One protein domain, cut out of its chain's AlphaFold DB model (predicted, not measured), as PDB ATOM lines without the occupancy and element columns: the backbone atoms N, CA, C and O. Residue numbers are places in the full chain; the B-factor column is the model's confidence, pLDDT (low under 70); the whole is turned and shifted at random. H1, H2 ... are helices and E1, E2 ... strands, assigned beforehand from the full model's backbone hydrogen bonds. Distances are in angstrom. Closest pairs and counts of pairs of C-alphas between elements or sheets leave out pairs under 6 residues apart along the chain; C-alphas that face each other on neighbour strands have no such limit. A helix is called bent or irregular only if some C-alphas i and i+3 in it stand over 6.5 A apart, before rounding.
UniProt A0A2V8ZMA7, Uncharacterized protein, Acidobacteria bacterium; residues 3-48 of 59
ATOM      1  N   ASP A   3      36.604  24.874  92.196       85.31
ATOM      2  CA  ASP A   3      37.657  25.221  93.148       85.31
ATOM      3  C   ASP A   3      38.983  25.380  92.412       85.31
ATOM      4  O   ASP A   3      39.501  24.435  91.820       85.31
ATOM      5  N   VAL A   4      39.547  26.588  92.455       89.62
ATOM      6  CA  VAL A   4      40.873  26.848  91.890       89.62
ATOM      7  C   VAL A   4      41.913  26.712  92.996       89.62
ATOM      8  O   VAL A   4      41.847  27.413  94.007       89.62
ATOM      9  N   ARG A   5      42.865  25.800  92.794       92.31
ATOM     10  CA  ARG A   5      43.968  25.502  93.712       92.31
ATOM     11  C   ARG A   5      45.276  25.992  93.097       92.31
ATOM     12  O   ARG A   5      45.651  25.525  92.026       92.31
ATOM     13  N   VAL A   6      45.943  26.939  93.753       92.81
ATOM     14  CA  VAL A   6      47.191  27.550  93.270       92.81
ATOM     15  C   VAL A   6      48.300  27.315  94.300       92.81
ATOM     16  O   VAL A   6      48.130  27.739  95.446       92.81
ATOM     17  N   PRO A   7      49.415  26.651  93.943       93.56
ATOM     18  CA  PRO A   7      50.552  26.514  94.847       93.56
ATOM     19  C   PRO A   7      51.216  27.877  95.077       93.56
ATOM     20  O   PRO A   7      51.380  28.663  94.141       93.56
ATOM     21  N   THR A   8      51.592  28.171  96.319       91.94
ATOM     22  CA  THR A   8      52.331  29.383  96.690       91.94
ATOM     23  C   THR A   8      53.826  29.091  96.822       91.94
ATOM     24  O   THR A   8      54.249  27.947  96.988       91.94
ATOM     25  N   THR A   9      54.658  30.133  96.755       92.56
ATOM     26  CA  THR A   9      56.126  30.005  96.818       92.56
ATOM     27  C   THR A   9      56.647  29.494  98.160       92.56
ATOM     28  O   THR A   9      57.766  28.997  98.229       92.56
ATOM     29  N   ASP A  10      55.851  29.601  99.221       90.25
ATOM     30  CA  ASP A  10      56.165  29.133 100.570       90.25
ATOM     31  C   ASP A  10      55.563  27.750 100.891       90.25
ATOM     32  O   ASP A  10      55.453  27.380 102.058       90.25
ATOM     33  N   GLY A  11      55.170  26.977  99.868       86.56
ATOM     34  CA  GLY A  11      54.697  25.594 100.028       86.56
ATOM     35  C   GLY A  11      53.281  25.466 100.597       86.56
ATOM     36  O   GLY A  11      52.894  24.410 101.099       86.56
ATOM     37  N   ARG A  12      52.499  26.546 100.558       91.44
ATOM     38  CA  ARG A  12      51.078  26.547 100.915       91.44
ATOM     39  C   ARG A  12      50.219  26.457  99.651       91.44
ATOM     40  O   ARG A  12      50.693  26.575  98.522       91.44
ATOM     41  N   LEU A  13      48.924  26.228  99.836       94.00
ATOM     42  CA  LEU A  13      47.950  26.155  98.756       94.00
ATOM     43  C   LEU A  13      46.898  27.246  98.923       94.00
ATOM     44  O   LEU A  13      46.163  27.276  99.911       94.00
ATOM     45  N   LEU A  14      46.794  28.125  97.930       93.62
ATOM     46  CA  LEU A  14      45.714  29.094  97.830       93.62
ATOM     47  C   LEU A  14      44.483  28.426  97.205       93.62
ATOM     48  O   LEU A  14      44.531  27.949  96.071       93.62
ATOM     49  N   ILE A  15      43.370  28.432  97.936       94.56
ATOM     50  CA  ILE A  15      42.059  27.970  97.477       94.56
ATOM     51  C   ILE A  15      41.186  29.179  97.156       94.56
ATOM     52  O   ILE A  15      40.919  30.033  98.006       94.56
ATOM     53  N   LEU A  16      40.709  29.216  95.917       93.38
ATOM     54  CA  LEU A  16      39.811  30.223  95.366       93.38
ATOM     55  C   LEU A  16      38.510  29.523  94.940       93.38
ATOM     56  O   LEU A  16      38.381  29.146  93.769       93.38
ATOM     57  N   PRO A  17      37.561  29.314  95.870       90.81
ATOM     58  CA  PRO A  17      36.265  28.735  95.536       90.81
ATOM     59  C   PRO A  17      35.507  29.728  94.663       90.81
ATOM     60  O   PRO A  17      35.422  30.897  95.033       90.81
ATOM     61  N   ARG A  18      34.987  29.300  93.508       89.56
ATOM     62  CA  ARG A  18      34.257  30.148  92.555       89.56
ATOM     63  C   ARG A  18      32.897  29.572  92.192       89.56
ATOM     64  O   ARG A  18      32.765  28.401  91.817       89.56
ATOM     65  N   TYR A  19      31.878  30.425  92.243       88.94
ATOM     66  CA  TYR A  19      30.602  30.120  91.613       88.94
ATOM     67  C   TYR A  19      30.674  30.442  90.128       88.94
ATOM     68  O   TYR A  19      31.336  31.382  89.694       88.94
ATOM     69  N   THR A  20      30.010  29.612  89.336       85.75
ATOM     70  CA  THR A  20      29.774  29.898  87.927       85.75
ATOM     71  C   THR A  20      28.625  30.891  87.838       85.75
ATOM     72  O   THR A  20      27.645  30.751  88.571       85.75
ATOM     73  N   GLN A  21      28.731  31.879  86.950       88.38
ATOM     74  CA  GLN A  21      27.623  32.797  86.709       88.38
ATOM     75  C   GLN A  21      26.437  32.001  86.135       88.38
ATOM     76  O   GLN A  21      26.644  31.244  85.184       88.38
ATOM     77  N   PRO A  22      25.216  32.130  86.683       92.12
ATOM     78  CA  PRO A  22      24.044  31.495  86.097       92.12
ATOM     79  C   PRO A  22      23.796  32.038  84.687       92.12
ATOM     80  O   PRO A  22      23.850  33.248  84.459       92.12
ATOM     81  N   GLU A  23      23.490  31.147  83.751       95.31
ATOM     82  CA  GLU A  23      23.009  31.525  82.419       95.31
ATOM     83  C   GLU A  23      21.616  32.171  82.504       95.31
ATOM     84  O   GLU A  23      20.960  32.141  83.548       95.31
ATOM     85  N   LYS A  24      21.143  32.758  81.401       96.56
ATOM     86  CA  LYS A  24      19.908  33.555  81.374       96.56
ATOM     87  C   LYS A  24      18.677  32.792  81.882       96.56
ATOM     88  O   LYS A  24      17.926  33.328  82.691       96.56
ATOM     89  N   ASP A  25      18.510  31.540  81.469       97.06
ATOM     90  CA  ASP A  25      17.351  30.729  81.861       97.06
ATOM     91  C   ASP A  25      17.382  30.397  83.358       97.06
ATOM     92  O   ASP A  25      16.367  30.475  84.050       97.06
ATOM     93  N   HIS A  26      18.575  30.135  83.898       95.25
ATOM     94  CA  HIS A  26      18.775  29.935  85.332       95.25
ATOM     95  C   HIS A  26      18.471  31.208  86.135       95.25
ATOM     96  O   HIS A  26      17.884  31.123  87.210       95.25
ATOM     97  N   GLN A  27      18.833  32.390  85.625       95.50
ATOM     98  CA  GLN A  27      18.506  33.667  86.273       95.50
ATOM     99  C   GLN A  27      16.994  33.905  86.328       95.50
ATOM    100  O   GLN A  27      16.485  34.329  87.365       95.50
ATOM    101  N   MET A  28      16.276  33.593  85.244       97.38
ATOM    102  CA  MET A  28      14.816  33.675  85.209       97.38
ATOM    103  C   MET A  28      14.189  32.749  86.259       97.38
ATOM    104  O   MET A  28      13.343  33.184  87.033       97.38
ATOM    105  N   LEU A  29      14.650  31.499  86.349       97.38
ATOM    106  CA  LEU A  29      14.161  30.553  87.356       97.38
ATOM    107  C   LEU A  29      14.441  31.023  88.791       97.38
ATOM    108  O   LEU A  29      13.564  30.928  89.643       97.38
ATOM    109  N   LEU A  30      15.637  31.554  89.067       96.69
ATOM    110  CA  LEU A  30      15.973  32.104  90.386       96.69
ATOM    111  C   LEU A  30      15.047  33.266  90.768       96.69
ATOM    112  O   LEU A  30      14.610  33.338  91.916       96.69
ATOM    113  N   HIS A  31      14.721  34.136  89.809       96.88
ATOM    114  CA  HIS A  31      13.779  35.234  90.005       96.88
ATOM    115  C   HIS A  31      12.372  34.727  90.354       96.88
ATOM    116  O   HIS A  31      11.839  35.107  91.393       96.88
ATOM    117  N   GLU A  32      11.803  33.827  89.545       98.12
ATOM    118  CA  GLU A  32      10.452  33.284  89.772       98.12
ATOM    119  C   GLU A  32      10.337  32.534  91.106       98.12
ATOM    120  O   GLU A  32       9.332  32.618  91.813       98.12
ATOM    121  N   LEU A  33      11.398  31.825  91.493       97.94
ATOM    122  CA  LEU A  33      11.463  31.106  92.764       97.94
ATOM    123  C   LEU A  33      11.809  32.009  93.957       97.94
ATOM    124  O   LEU A  33      11.857  31.519  95.084       97.94
ATOM    125  N   HIS A  34      12.032  33.307  93.733       96.81
ATOM    126  CA  HIS A  34      12.440  34.275  94.755       96.81
ATOM    127  C   HIS A  34      13.722  33.853  95.499       96.81
ATOM    128  O   HIS A  34      13.886  34.099  96.695       96.81
ATOM    129  N   LEU A  35      14.649  33.207  94.785       96.25
ATOM    130  CA  LEU A  35      15.914  32.713  95.315       96.25
ATOM    131  C   LEU A  35      17.058  33.667  94.972       96.25
ATOM    132  O   LEU A  35      17.153  34.202  93.869       96.25
ATOM    133  N   GLN A  36      17.971  33.839  95.923       92.44
ATOM    134  CA  GLN A  36      19.221  34.570  95.734       92.44
ATOM    135  C   GLN A  36      20.388  33.600  95.859       92.44
ATOM    136  O   GLN A  36      20.381  32.711  96.716       92.44
ATOM    137  N   LEU A  37      21.398  33.766  95.008       90.44
ATOM    138  CA  LEU A  37      22.616  32.977  95.139       90.44
ATOM    139  C   LEU A  37      23.373  33.396  96.407       90.44
ATOM    140  O   LEU A  37      23.429  34.588  96.721       90.44
ATOM    141  N   PRO A  38      23.967  32.439  97.139       91.56
ATOM    142  CA  PRO A  38      24.770  32.763  98.305       91.56
ATOM    143  C   PRO A  38      25.997  33.585  97.901       91.56
ATOM    144  O   PRO A  38      26.519  33.460  96.789       91.56
ATOM    145  N   ALA A  39      26.498  34.396  98.831       91.50
ATOM    146  CA  ALA A  39      27.770  35.076  98.645       91.50
ATOM    147  C   ALA A  39      28.898  34.047  98.500       91.50
ATOM    148  O   ALA A  39      28.964  33.058  99.234       91.50
ATOM    149  N   GLN A  40      29.799  34.290  97.553       91.25
ATOM    150  CA  GLN A  40      30.956  33.432  97.363       91.25
ATOM    151  C   GLN A  40      31.884  33.531  98.582       91.25
ATOM    152  O   GLN A  40      32.203  34.644  99.014       91.25
ATOM    153  N   PRO A  41      32.320  32.398  99.159       91.38
ATOM    154  CA  PRO A  41      33.187  32.431 100.324       91.38
ATOM    155  C   PRO A  41      34.540  33.083  99.995       91.38
ATOM    156  O   PRO A  41      35.004  33.001  98.853       91.38
ATOM    157  N   PRO A  42      35.212  33.690 100.991       94.00
ATOM    158  CA  PRO A  42      36.503  34.322 100.772       94.00
ATOM    159  C   PRO A  42      37.580  33.283 100.408       94.00
ATOM    160  O   PRO A  42      37.484  32.126 100.845       94.00
ATOM    161  N   PRO A  43      38.622  33.689  99.655       94.19
ATOM    162  CA  PRO A  43      39.801  32.863  99.409       94.19
ATOM    163  C   PRO A  43      40.484  32.457 100.714       94.19
ATOM    164  O   PRO A  43      40.475  33.210 101.689       94.19
ATOM    165  N   ARG A  44      41.093  31.269 100.737       94.50
ATOM    166  CA  ARG A  44      41.736  30.713 101.939       94.50
ATOM    167  C   ARG A  44      43.071  30.089 101.576       94.50
ATOM    168  O   ARG A  44      43.226  29.574 100.475       94.50
ATOM    169  N   ILE A  45      44.015  30.112 102.509       93.56
ATOM    170  CA  ILE A  45      45.316  29.460 102.356       93.56
ATOM    171  C   ILE A  45      45.343  28.247 103.279       93.56
ATOM    172  O   ILE A  45      45.048  28.376 104.466       93.56
ATOM    173  N   LEU A  46      45.697  27.087 102.736       90.62
ATOM    174  CA  LEU A  46      45.967  25.875 103.503       90.62
ATOM    175  C   LEU A  46      47.461  25.579 103.482       90.62
ATOM    176  O   LEU A  46      48.128  25.791 102.473       90.62
ATOM    177  N   GLN A  47      47.990  25.061 104.583       86.06
ATOM    178  CA  GLN A  47      49.301  24.429 104.564       86.06
ATOM    179  C   GLN A  47      49.165  23.109 103.798       86.06
ATOM    180  O   GLN A  47      48.217  22.366 104.050       86.06
ATOM    181  N   GLN A  48      50.041  22.838 102.827       67.12
ATOM    182  CA  GLN A  48      50.034  21.529 102.183       67.12
ATOM    183  C   GLN A  48      50.494  20.505 103.224       67.12
ATOM    184  O   GLN A  48      51.659  20.508 103.618       67.12
TER     185      GLN A  48
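This is residues 3 to 48 of the 59 residues of an uncharacterized protein of Acidobacteria bacterium (UniProt A0A2V8ZMA7). The model is a long, thin, open loop, with a small sheet of three strands at one end and a single helix, H1, set across the other end. Residues 19 to 23 lead out from the sheet to H1 and residues 33 to 43 lead back to it, with empty space between these two links. The printed part has 46 residues with three named strands and one named helix, in the order E1, E2, H1, E3; the sheet's order is E1, E2, E3, all antiparallel, and the class is mixed, helices and strands. The whole is extended, a rod with a radius of gyration of the C-alphas of 15.6 A and spans of 47 by 15 by 10 A.

Find C-alpha 3 at (37.657, 25.221, 93.148); from there strand E1 runs through residues 3 to 7 over 13.1 A. Go on to C-alpha 12 at (51.078, 26.547, 100.915), where E2, residues 12 to 18, begins; it is the longest strand, 19.1 A from first to last C-alpha. Helix H1 takes residues 24 to 32 and measures 12.6 A; it is not bent. Look last at E3, residues 44 to 47, 10.2 A long, which ends with C-alpha 47 at (49.301, 24.429, 104.564).

Begin at the sheet, where E1 and E2 form a hairpin, antiparallel with 158 degrees between their directions. The C-alphas of Arg 5 and Ile 15 face each other at 4.9 A, and you will find N 14 and O 6 within hydrogen-bond range at 2.8 A, as are N 4 and O 16 at 3.1 A. On the other side of E2, the inner strand, look for E3, antiparallel to it at 149 degrees. There the C-alphas of Leu 14 and Ile 45 face each other at 4.6 A, and N 13 and O 46 are within hydrogen-bond range at 2.8 A. E1 and E3 are the edge strands. H1 is not on the sheet, with 0 pairs of C-alphas within 10 A, and E1 and H1 are apart. Within H1 every O i to N i+4 pair is within hydrogen-bond range.

The two C-alphas farthest apart are those of Asp 10 and Glu 32, at 47.2 A, while the first and last printed C-alphas, of Asp 3 and Gln 48, are 15.8 A apart. The printed part has no cut. The links E1 to E2, with 4 residues, and E2 to H1, with 5, are tight; the link H1 to E3, with 11, is long. The mean pLDDT of the printed part is 92.2, and residue 48 is the one printed residue under 70.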